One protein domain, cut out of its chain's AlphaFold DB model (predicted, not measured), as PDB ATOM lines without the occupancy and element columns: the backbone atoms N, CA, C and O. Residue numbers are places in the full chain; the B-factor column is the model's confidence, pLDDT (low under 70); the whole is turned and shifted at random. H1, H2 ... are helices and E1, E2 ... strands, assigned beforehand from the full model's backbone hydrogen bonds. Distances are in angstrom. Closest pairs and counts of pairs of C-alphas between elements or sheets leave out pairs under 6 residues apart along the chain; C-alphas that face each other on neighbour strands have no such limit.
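Overview. This is residues 30 to 104 of the 286 residues of an uncharacterized protein of Planctomycetes bacterium (UniProt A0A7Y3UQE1). A five-stranded antiparallel sheet is strongly curled, like part of a barrel, and the single helix H1 lies along its open side, between the edge strands E4 and E5. Two long strands that bend sharply, E1 and E2, stand side by side in the sheet, and a short stretch before E1 folds back on that strand's beginning. The printed part has 75 residues, with one named helix and five named strands in the chain order E1, E2, E3, E4, H1, E5; the sheet order is E4, E3, E2, E1, E5, and the class is mixed, helices and strands. It is compact, with a radius of gyration of the C-alphas of 12.4 A and spans of 36 by 31 by 20 A.

Arrangement. The sheet is strongly twisted, its C-alphas lying up to 7.6 A off the best plane. E1, residues 37 to 46, bends by 88 degrees at residue 41, and E2, residues 49 to 58, bends by 67 degrees at residue 52. They form a hairpin, with N 40 and O 54 2.8 A apart, within hydrogen-bond range. E3, residues 63 to 68, forms a hairpin with E2, with N 57 and O 65 at 2.9 A. E4, residues 71 to 77, forms a hairpin with E3, with N 66 and O 74 at 2.8 A. E1 to E4 are a meander, each strand the antiparallel neighbour of the one before. On the other side of E1 from E2 is E5, residues 99 to 103, antiparallel to E1, with N 43 and O 102 at 2.8 A. E4 and E5 are apart. H1, residues 84 to 96, is on the sheet at a height of 6.5 A, but only just over none of its strands: dropped onto the local plane, 2 of its 13 C-alphas fall on E4 and 2 on E5. Its closest C-alphas to E4 are those of Asn 87 and Leu 76, 5.5 A; to E5, those of Ile 94 and Asn 100, 7.2 A. In H1 every O i to N i+4 pair is within hydrogen-bond range.

Along the chain. E1 begins at C-alpha 37 (144.556, 148.172, 68.785) and measures 21.9 A; E2 measures 24.7 A. E3 is 16.5 A, E4 17.8 A and H1 18.5 A long, H1 beginning at C-alpha 84 (133.495, 148.032, 87.872). E5 is 13.6 A long and ends at C-alpha 103 (126.133, 147.869, 70.004). Residues 33 to 34 pair antiparallel with residues 37 to 38 of E1.

Size, cuts and confidence. The two C-alphas farthest apart, of Asp 48 and Ser 81, are 36.9 A apart. The printed part has no cut and no long link; E4 to H1 is short, the others tight. Mean pLDDT of the printed part is 87.8, with residue 60 and residues 80 to 83 under 70.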
ATOM      1  N   ASN A  30     134.492 141.706  59.082       95.50
ATOM      2  CA  ASN A  30     135.253 141.280  60.261       95.50
ATOM      3  C   ASN A  30     135.696 142.503  61.075       95.50
ATOM      4  O   ASN A  30     135.894 143.577  60.511       95.50
ATOM      5  N   LEU A  31     135.889 142.311  62.379       95.38
ATOM      6  CA  LEU A  31     136.556 143.295  63.228       95.38
ATOM      7  C   LEU A  31     138.024 143.415  62.806       95.38
ATOM      8  O   LEU A  31     138.676 142.399  62.538       95.38
ATOM      9  N   GLU A  32     138.546 144.639  62.771       94.62
ATOM     10  CA  GLU A  32     139.942 144.926  62.440       94.62
ATOM     11  C   GLU A  32     140.866 144.904  63.663       94.62
ATOM     12  O   GLU A  32     140.475 145.234  64.781       94.62
ATOM     13  N   ARG A  33     142.133 144.544  63.440       91.44
ATOM     14  CA  ARG A  33     143.204 144.652  64.435       91.44
ATOM     15  C   ARG A  33     144.440 145.264  63.787       91.44
ATOM     16  O   ARG A  33     144.843 144.829  62.710       91.44
ATOM     17  N   GLN A  34     145.042 146.242  64.456       88.75
ATOM     18  CA  GLN A  34     146.287 146.899  64.054       88.75
ATOM     19  C   GLN A  34     147.241 146.917  65.254       88.75
ATOM     20  O   GLN A  34     147.126 147.760  66.143       88.75
ATOM     21  N   GLY A  35     148.159 145.947  65.307       86.00
ATOM     22  CA  GLY A  35     149.020 145.732  66.475       86.00
ATOM     23  C   GLY A  35     148.199 145.425  67.732       86.00
ATOM     24  O   GLY A  35     147.434 144.455  67.760       86.00
ATOM     25  N   GLU A  36     148.327 146.286  68.741       85.62
ATOM     26  CA  GLU A  36     147.616 146.187  70.026       85.62
ATOM     27  C   GLU A  36     146.233 146.858  70.024       85.62
ATOM     28  O   GLU A  36     145.488 146.752  70.996       85.62
ATOM     29  N   ILE A  37     145.863 147.530  68.929       90.50
ATOM     30  CA  ILE A  37     144.556 148.172  68.785       90.50
ATOM     31  C   ILE A  37     143.592 147.189  68.124       90.50
ATOM     32  O   ILE A  37     143.829 146.723  67.006       90.50
ATOM     33  N   VAL A  38     142.484 146.898  68.799       93.00
ATOM     34  CA  VAL A  38     141.420 146.007  68.328       93.00
ATOM     35  C   VAL A  38     140.121 146.777  68.133       93.00
ATOM     36  O   VAL A  38     139.733 147.605  68.953       93.00
ATOM     37  N   GLU A  39     139.425 146.503  67.038       95.00
ATOM     38  CA  GLU A  39     138.078 147.007  66.815       95.00
ATOM     39  C   GLU A  39     137.102 146.304  67.759       95.00
ATOM     40  O   GLU A  39     137.045 145.073  67.829       95.00
ATOM     41  N   LEU A  40     136.299 147.094  68.464       94.62
ATOM     42  CA  LEU A  40     135.191 146.598  69.257       94.62
ATOM     43  C   LEU A  40     133.918 146.543  68.396       94.62
ATOM     44  O   LEU A  40     133.708 147.387  67.519       94.62
ATOM     45  N   PRO A  41     133.000 145.598  68.659       95.38
ATOM     46  CA  PRO A  41     131.754 145.442  67.904       95.38
ATOM     47  C   PRO A  41     130.687 146.484  68.301       95.38
ATOM     48  O   PRO A  41     129.496 146.182  68.420       95.38
ATOM     49  N   PHE A  42     131.117 147.730  68.483       95.81
ATOM     50  CA  PHE A  42     130.308 148.876  68.866       95.81
ATOM     51  C   PHE A  42     130.518 150.027  67.879       95.81
ATOM     52  O   PHE A  42     131.531 150.134  67.178       95.81
ATOM     53  N   TRP A  43     129.502 150.870  67.814       95.31
ATOM     54  CA  TRP A  43     129.539 152.190  67.220       95.31
ATOM     55  C   TRP A  43     129.773 153.231  68.309       95.31
ATOM     56  O   TRP A  43     129.286 153.070  69.429       95.31
ATOM     57  N   ILE A  44     130.439 154.319  67.947       94.88
ATOM     58  CA  ILE A  44     130.511 155.555  68.720       94.88
ATOM     59  C   ILE A  44     130.045 156.720  67.838       94.88
ATOM     60  O   ILE A  44     130.340 156.751  66.644       94.88
ATOM     61  N   TRP A  45     129.255 157.636  68.393       94.31
ATOM     62  CA  TRP A  45     128.736 158.810  67.682       94.31
ATOM     63  C   TRP A  45     128.407 159.942  68.662       94.31
ATOM     64  O   TRP A  45     128.283 159.699  69.860       94.31
ATOM     65  N   GLY A  46     128.240 161.165  68.167       91.44
ATOM     66  CA  GLY A  46     127.884 162.337  68.975       91.44
ATOM     67  C   GLY A  46     127.023 163.316  68.182       91.44
ATOM     68  O   GLY A  46     126.771 163.090  67.001       91.44
ATOM     69  N   LYS A  47     126.566 164.403  68.815       87.06
ATOM     70  CA  LYS A  47     125.667 165.392  68.181       87.06
ATOM     71  C   LYS A  47     126.219 165.937  66.855       87.06
ATOM     72  O   LYS A  47     125.485 165.988  65.875       87.06
ATOM     73  N   ASP A  48     127.514 166.242  66.828       85.06
ATOM     74  CA  ASP A  48     128.220 166.802  65.667       85.06
ATOM     75  C   ASP A  48     129.265 165.822  65.097       85.06
ATOM     76  O   ASP A  48     130.205 166.208  64.404       85.06
ATOM     77  N   MET A  49     129.124 164.527  65.407       84.38
ATOM     78  CA  MET A  49     130.068 163.482  65.011       84.38
ATOM     79  C   MET A  49     129.349 162.324  64.315       84.38
ATOM     80  O   MET A  49     128.459 161.712  64.917       84.38
ATOM     81  N   PRO A  50     129.752 161.956  63.081       88.31
ATOM     82  CA  PRO A  50     129.159 160.821  62.394       88.31
ATOM     83  C   PRO A  50     129.420 159.521  63.157       88.31
ATOM     84  O   PRO A  50     130.368 159.391  63.935       88.31
ATOM     85  N   ARG A  51     128.564 158.531  62.902       93.12
ATOM     86  CA  ARG A  51     128.709 157.195  63.474       93.12
ATOM     87  C   ARG A  51     129.971 156.516  62.954       93.12
ATOM     88  O   ARG A  51     130.087 156.285  61.755       93.12
ATOM     89  N   GLU A  52     130.832 156.097  63.872       94.25
ATOM     90  CA  GLU A  52     132.118 155.471  63.571       94.25
ATOM     91  C   GLU A  52     132.395 154.238  64.423       94.25
ATOM     92  O   GLU A  52     131.734 153.968  65.430       94.25
ATOM     93  N   ARG A  53     133.390 153.463  63.991       94.69
ATOM     94  CA  ARG A  53     133.839 152.243  64.668       94.69
ATOM     95  C   ARG A  53     134.567 152.587  65.968       94.69
ATOM     96  O   ARG A  53     135.428 153.463  65.979       94.69
ATOM     97  N   LEU A  54     134.235 151.878  67.046       95.31
ATOM     98  CA  LEU A  54     134.941 151.989  68.318       95.31
ATOM     99  C   LEU A  54     136.144 151.043  68.330       95.31
ATOM    100  O   LEU A  54     136.005 149.867  67.996       95.31
ATOM    101  N   PHE A  55     137.299 151.536  68.757       95.00
ATOM    102  CA  PHE A  55     138.498 150.727  68.949       95.00
ATOM    103  C   PHE A  55     138.896 150.709  70.421       95.00
ATOM    104  O   PHE A  55     138.526 151.599  71.188       95.00
ATOM    105  N   ALA A  56     139.658 149.698  70.813       93.06
ATOM    106  CA  ALA A  56     140.271 149.612  72.122       93.06
ATOM    107  C   ALA A  56     141.747 149.248  72.003       93.06
ATOM    108  O   ALA A  56     142.129 148.448  71.151       93.06
ATOM    109  N   SER A  57     142.564 149.830  72.872       90.50
ATOM    110  CA  SER A  57     143.956 149.439  73.073       90.50
ATOM    111  C   SER A  57     144.137 148.962  74.507       90.50
ATOM    112  O   SER A  57     143.644 149.606  75.438       90.50
ATOM    113  N   LEU A  58     144.829 147.839  74.686       82.19
ATOM    114  CA  LEU A  58     145.198 147.343  76.009       82.19
ATOM    115  C   LEU A  58     146.466 148.069  76.476       82.19
ATOM    116  O   LEU A  58     147.516 148.003  75.841       82.19
ATOM    117  N   GLY A  59     146.339 148.810  77.573       71.94
ATOM    118  CA  GLY A  59     147.436 149.470  78.270       71.94
ATOM    119  C   GLY A  59     148.167 148.531  79.232       71.94
ATOM    120  O   GLY A  59     147.898 147.332  79.310       71.94
ATOM    121  N   LYS A  60     149.106 149.096  79.999       69.88
ATOM    122  CA  LYS A  60     149.748 148.379  81.112       69.88
ATOM    123  C   LYS A  60     148.704 148.101  82.207       69.88
ATOM    124  O   LYS A  60     147.707 148.806  82.299       69.88
ATOM    125  N   GLU A  61     148.922 147.064  83.015       71.19
ATOM    126  CA  GLU A  61     148.128 146.796  84.233       71.19
ATOM    127  C   GLU A  61     146.610 146.598  84.024       71.19
ATOM    128  O   GLU A  61     145.806 146.932  84.886       71.19
ATOM    129  N   SER A  62     146.190 145.994  82.906       78.56
ATOM    130  CA  SER A  62     144.763 145.742  82.590       78.56
ATOM    131  C   SER A  62     143.926 147.008  82.360       78.56
ATOM    132  O   SER A  62     142.698 146.984  82.477       78.56
ATOM    133  N   GLN A  63     144.573 148.112  81.990       85.31
ATOM    134  CA  GLN A  63     143.885 149.295  81.485       85.31
ATOM    135  C   GLN A  63     143.427 149.072  80.039       85.31
ATOM    136  O   GLN A  63     144.144 148.497  79.223       85.31
ATOM    137  N   MET A  64     142.244 149.562  79.694       88.94
ATOM    138  CA  MET A  64     141.694 149.542  78.345       88.94
ATOM    139  C   MET A  64     141.346 150.963  77.925       88.94
ATOM    140  O   MET A  64     140.460 151.597  78.490       88.94
ATOM    141  N   ARG A  65     142.019 151.455  76.890       92.12
ATOM    142  CA  ARG A  65     141.756 152.776  76.317       92.12
ATOM    143  C   ARG A  65     140.767 152.642  75.178       92.12
ATOM    144  O   ARG A  65     141.067 151.972  74.193       92.12
ATOM    145  N   LEU A  66     139.609 153.279  75.314       93.56
ATOM    146  CA  LEU A  66     138.613 153.409  74.261       93.56
ATOM    147  C   LEU A  66     139.022 154.532  73.312       93.56
ATOM    148  O   LEU A  66     139.327 155.644  73.739       93.56
ATOM    149  N   MET A  67     139.007 154.236  72.019       92.19
ATOM    150  CA  MET A  67     139.540 155.100  70.976       92.19
ATOM    151  C   MET A  67     138.476 155.384  69.913       92.19
ATOM    152  O   MET A  67     137.833 154.466  69.394       92.19
ATOM    153  N   TYR A  68     138.347 156.655  69.539       88.94
ATOM    154  CA  TYR A  68     137.638 157.114  68.347       88.94
ATOM    155  C   TYR A  68     138.677 157.583  67.330       88.94
ATOM    156  O   TYR A  68     139.420 158.534  67.571       88.94
ATOM    157  N   LYS A  69     138.765 156.896  66.187       84.44
ATOM    158  CA  LYS A  69     139.846 157.085  65.205       84.44
ATOM    159  C   LYS A  69     141.229 156.924  65.859       84.44
ATOM    160  O   LYS A  69     141.667 155.799  66.069       84.44
ATOM    161  N   LYS A  70     141.913 158.029  66.167       81.50
ATOM    162  CA  LYS A  70     143.237 158.059  66.817       81.50
ATOM    163  C   LYS A  70     143.229 158.798  68.157       81.50
ATOM    164  O   LYS A  70     144.282 158.945  68.766       81.50
ATOM    165  N   GLU A  71     142.064 159.239  68.613       87.00
ATOM    166  CA  GLU A  71     141.899 159.995  69.850       87.00
ATOM    167  C   GLU A  71     141.334 159.095  70.944       87.00
ATOM    168  O   GLU A  71     140.459 158.260  70.698       87.00
ATOM    169  N   MET A  72     141.864 159.252  72.155       89.94
ATOM    170  CA  MET A  72     141.373 158.541  73.328       89.94
ATOM    171  C   MET A  72     140.109 159.230  73.838       89.94
ATOM    172  O   MET A  72     140.102 160.436  74.065       89.94
ATOM    173  N   VAL A  73     139.044 158.448  73.992       91.12
ATOM    174  CA  VAL A  73     137.737 158.916  74.470       91.12
ATOM    175  C   VAL A  73     137.567 158.630  75.956       91.12
ATOM    176  O   VAL A  73     136.952 159.415  76.670       91.12
ATOM    177  N   ALA A  74     138.090 157.496  76.418       91.19
ATOM    178  CA  ALA A  74     138.052 157.109  77.819       91.19
ATOM    179  C   ALA A  74     139.096 156.038  78.127       91.19
ATOM    180  O   ALA A  74     139.537 155.303  77.242       91.19
ATOM    181  N   GLU A  75     139.426 155.909  79.405       90.69
ATOM    182  CA  GLU A  75     140.234 154.823  79.939       90.69
ATOM    183  C   GLU A  75     139.405 154.047  80.965       90.69
ATOM    184  O   GLU A  75     138.771 154.635  81.839       90.69
ATOM    185  N   LEU A  76     139.369 152.727  80.810       89.88
ATOM    186  CA  LEU A  76     138.689 151.796  81.699       89.88
ATOM    187  C   LEU A  76     139.739 150.934  82.397       89.88
ATOM    188  O   LEU A  76     140.669 150.456  81.749       89.88
ATOM    189  N   ASN A  77     139.602 150.715  83.697       87.69
ATOM    190  CA  ASN A  77     140.563 149.956  84.485       87.69
ATOM    191  C   ASN A  77     139.959 148.624  84.938       87.69
ATOM    192  O   ASN A  77     138.999 148.599  85.701       87.69
ATOM    193  N   PHE A  78     140.510 147.505  84.468       82.06
ATOM    194  CA  PHE A  78     140.050 146.165  84.845       82.06
ATOM    195  C   PHE A  78     140.984 145.469  85.845       82.06
ATOM    196  O   PHE A  78     140.931 144.245  85.976       82.06
ATOM    197  N   SER A  79     141.848 146.211  86.546       78.62
ATOM    198  CA  SER A  79     142.698 145.640  87.592       78.62
ATOM    199  C   SER A  79     141.870 145.065  88.759       78.62
ATOM    200  O   SER A  79     140.733 145.462  89.032       78.62
ATOM    201  N   VAL A  80     142.425 144.032  89.399       60.75
ATOM    202  CA  VAL A  80     141.710 143.104  90.290       60.75
ATOM    203  C   VAL A  80     141.419 143.750  91.649       60.75
ATOM    204  O   VAL A  80     142.205 143.606  92.578       60.75
ATOM    205  N   SER A  81     140.306 144.483  91.752       55.69
ATOM    206  CA  SER A  81     139.394 144.598  92.914       55.69
ATOM    207  C   SER A  81     138.571 145.898  92.842       55.69
ATOM    208  O   SER A  81     139.039 146.978  93.171       55.69
ATOM    209  N   GLY A  82     137.307 145.809  92.418       53.06
ATOM    210  CA  GLY A  82     136.306 146.857  92.694       53.06
ATOM    211  C   GLY A  82     136.095 147.961  91.648       53.06
ATOM    212  O   GLY A  82     135.134 148.714  91.774       53.06
ATOM    213  N   ASN A  83     136.877 148.030  90.570       66.81
ATOM    214  CA  ASN A  83     136.798 149.148  89.613       66.81
ATOM    215  C   ASN A  83     135.592 149.082  88.626       66.81
ATOM    216  O   ASN A  83     135.457 149.886  87.709       66.81
ATOM    217  N   HIS A  84     134.658 148.131  88.775       80.25
ATOM    218  CA  HIS A  84     133.495 148.032  87.872       80.25
ATOM    219  C   HIS A  84     132.558 149.242  87.969       80.25
ATOM    220  O   HIS A  84     132.088 149.724  86.941       80.25
ATOM    221  N   LEU A  85     132.306 149.746  89.180       85.06
ATOM    222  CA  LEU A  85     131.469 150.931  89.398       85.06
ATOM    223  C   LEU A  85     132.120 152.191  88.825       85.06
ATOM    224  O   LEU A  85     131.441 152.986  88.186       85.06
ATOM    225  N   GLU A  86     133.432 152.349  88.989       87.19
ATOM    226  CA  GLU A  86     134.176 153.474  88.415       87.19
ATOM    227  C   GLU A  86     134.166 153.421  86.883       87.19
ATOM    228  O   GLU A  86     133.858 154.421  86.242       87.19
ATOM    229  N   ASN A  87     134.378 152.245  86.283       89.50
ATOM    230  CA  ASN A  87     134.235 152.061  84.837       89.50
ATOM    231  C   ASN A  87     132.826 152.398  84.336       89.50
ATOM    232  O   ASN A  87     132.679 153.010  83.278       89.50
ATOM    233  N   LEU A  88     131.782 152.017  85.081       88.44
ATOM    234  CA  LEU A  88     130.407 152.391  84.752       88.44
ATOM    235  C   LEU A  88     130.216 153.908  84.824       88.44
ATOM    236  O   LEU A  88     129.660 154.481  83.890       88.44
ATOM    237  N   THR A  89     130.729 154.565  85.865       90.31
ATOM    238  CA  THR A  89     130.724 156.030  85.982       90.31
ATOM    239  C   THR A  89     131.462 156.680  84.813       90.31
ATOM    240  O   THR A  89     130.940 157.613  84.212       90.31
ATOM    241  N   THR A  90     132.618 156.153  84.401       90.81
ATOM    242  CA  THR A  90     133.338 156.626  83.212       90.81
ATOM    243  C   THR A  90     132.478 156.510  81.954       90.81
ATOM    244  O   THR A  90     132.397 157.461  81.181       90.81
ATOM    245  N   LEU A  91     131.770 155.393  81.754       90.75
ATOM    246  CA  LEU A  91     130.856 155.230  80.616       90.75
ATOM    247  C   LEU A  91     129.659 156.196  80.667       90.75
ATOM    248  O   LEU A  91     129.223 156.674  79.618       90.75
ATOM    249  N   VAL A  92     129.138 156.501  81.861       90.69
ATOM    250  CA  VAL A  92     128.095 157.523  82.056       90.69
ATOM    251  C   VAL A  92     128.637 158.910  81.710       90.69
ATOM    252  O   VAL A  92     128.012 159.620  80.929       90.69
ATOM    253  N   ASN A  93     129.844 159.249  82.164       91.75
ATOM    254  CA  ASN A  93     130.482 160.531  81.866       91.75
ATOM    255  C   ASN A  93     130.710 160.736  80.359       91.75
ATOM    256  O   ASN A  93     130.521 161.841  79.859       91.75
ATOM    257  N   ILE A  94     131.061 159.680  79.607       90.50
ATOM    258  CA  ILE A  94     131.157 159.742  78.133       90.50
ATOM    259  C   ILE A  94     129.809 160.157  77.524       90.50
ATOM    260  O   ILE A  94     129.761 161.008  76.633       90.50
ATOM    261  N   LYS A  95     128.708 159.577  78.020       90.38
ATOM    262  CA  LYS A  95     127.348 159.907  77.574       90.38
ATOM    263  C   LYS A  95     126.979 161.350  77.906       90.38
ATOM    264  O   LYS A  95     126.440 162.036  77.037       90.38
ATOM    265  N   ASP A  96     127.288 161.807  79.114       90.75
ATOM    266  CA  ASP A  96     126.997 163.173  79.563       90.75
ATOM    267  C   ASP A  96     127.841 164.216  78.812       90.75
ATOM    268  O   ASP A  96     127.365 165.314  78.528       90.75
ATOM    269  N   ALA A  97     129.042 163.837  78.367       88.44
ATOM    270  CA  ALA A  97     129.870 164.611  77.440       88.44
ATOM    271  C   ALA A  97     129.350 164.604  75.982       88.44
ATOM    272  O   ALA A  97     129.984 165.165  75.090       88.44
ATOM    273  N   GLY A  98     128.199 163.976  75.712       90.31
ATOM    274  CA  GLY A  98     127.541 163.975  74.403       90.31
ATOM    275  C   GLY A  98     127.982 162.860  73.450       90.31
ATOM    276  O   GLY A  98     127.556 162.854  72.290       90.31
ATOM    277  N   LEU A  99     128.795 161.903  73.911       92.12
ATOM    278  CA  LEU A  99     129.253 160.759  73.123       92.12
ATOM    279  C   LEU A  99     128.467 159.493  73.470       92.12
ATOM    280  O   LEU A  99     128.359 159.068  74.612       92.12
ATOM    281  N   ASN A 100     127.925 158.831  72.456       93.25
ATOM    282  CA  ASN A 100     127.078 157.660  72.613       93.25
ATOM    283  C   ASN A 100     127.762 156.419  72.048       93.25
ATOM    284  O   ASN A 100     128.074 156.358  70.859       93.25
ATOM    285  N   ILE A 101     127.897 155.387  72.882       94.19
ATOM    286  CA  ILE A 101     128.318 154.049  72.461       94.19
ATOM    287  C   ILE A 101     127.069 153.187  72.229       94.19
ATOM    288  O   ILE A 101     126.145 153.157  73.051       94.19
ATOM    289  N   ARG A 102     127.006 152.501  71.083       93.94
ATOM    290  CA  ARG A 102     125.877 151.638  70.698       93.94
ATOM    291  C   ARG A 102     126.369 150.295  70.163       93.94
ATOM    292  O   ARG A 102     127.311 150.278  69.375       93.94
ATOM    293  N   PRO A 103     125.749 149.169  70.540       95.06
ATOM    294  CA  PRO A 103     126.133 147.869  70.004       95.06
ATOM    295  C   PRO A 103     125.858 147.781  68.498       95.06
ATOM    296  O   PRO A 103     124.924 148.394  67.974       95.06
ATOM    297  N   ARG A 104     126.661 146.988  67.783       94.50
ATOM    298  CA  ARG A 104     126.331 146.560  66.413       94.50
ATOM    299  C   ARG A 104     125.264 145.471  66.425       94.50
ATOM    300  O   ARG A 104     125.025 144.863  67.460       94.50
TER     301      ARG A 104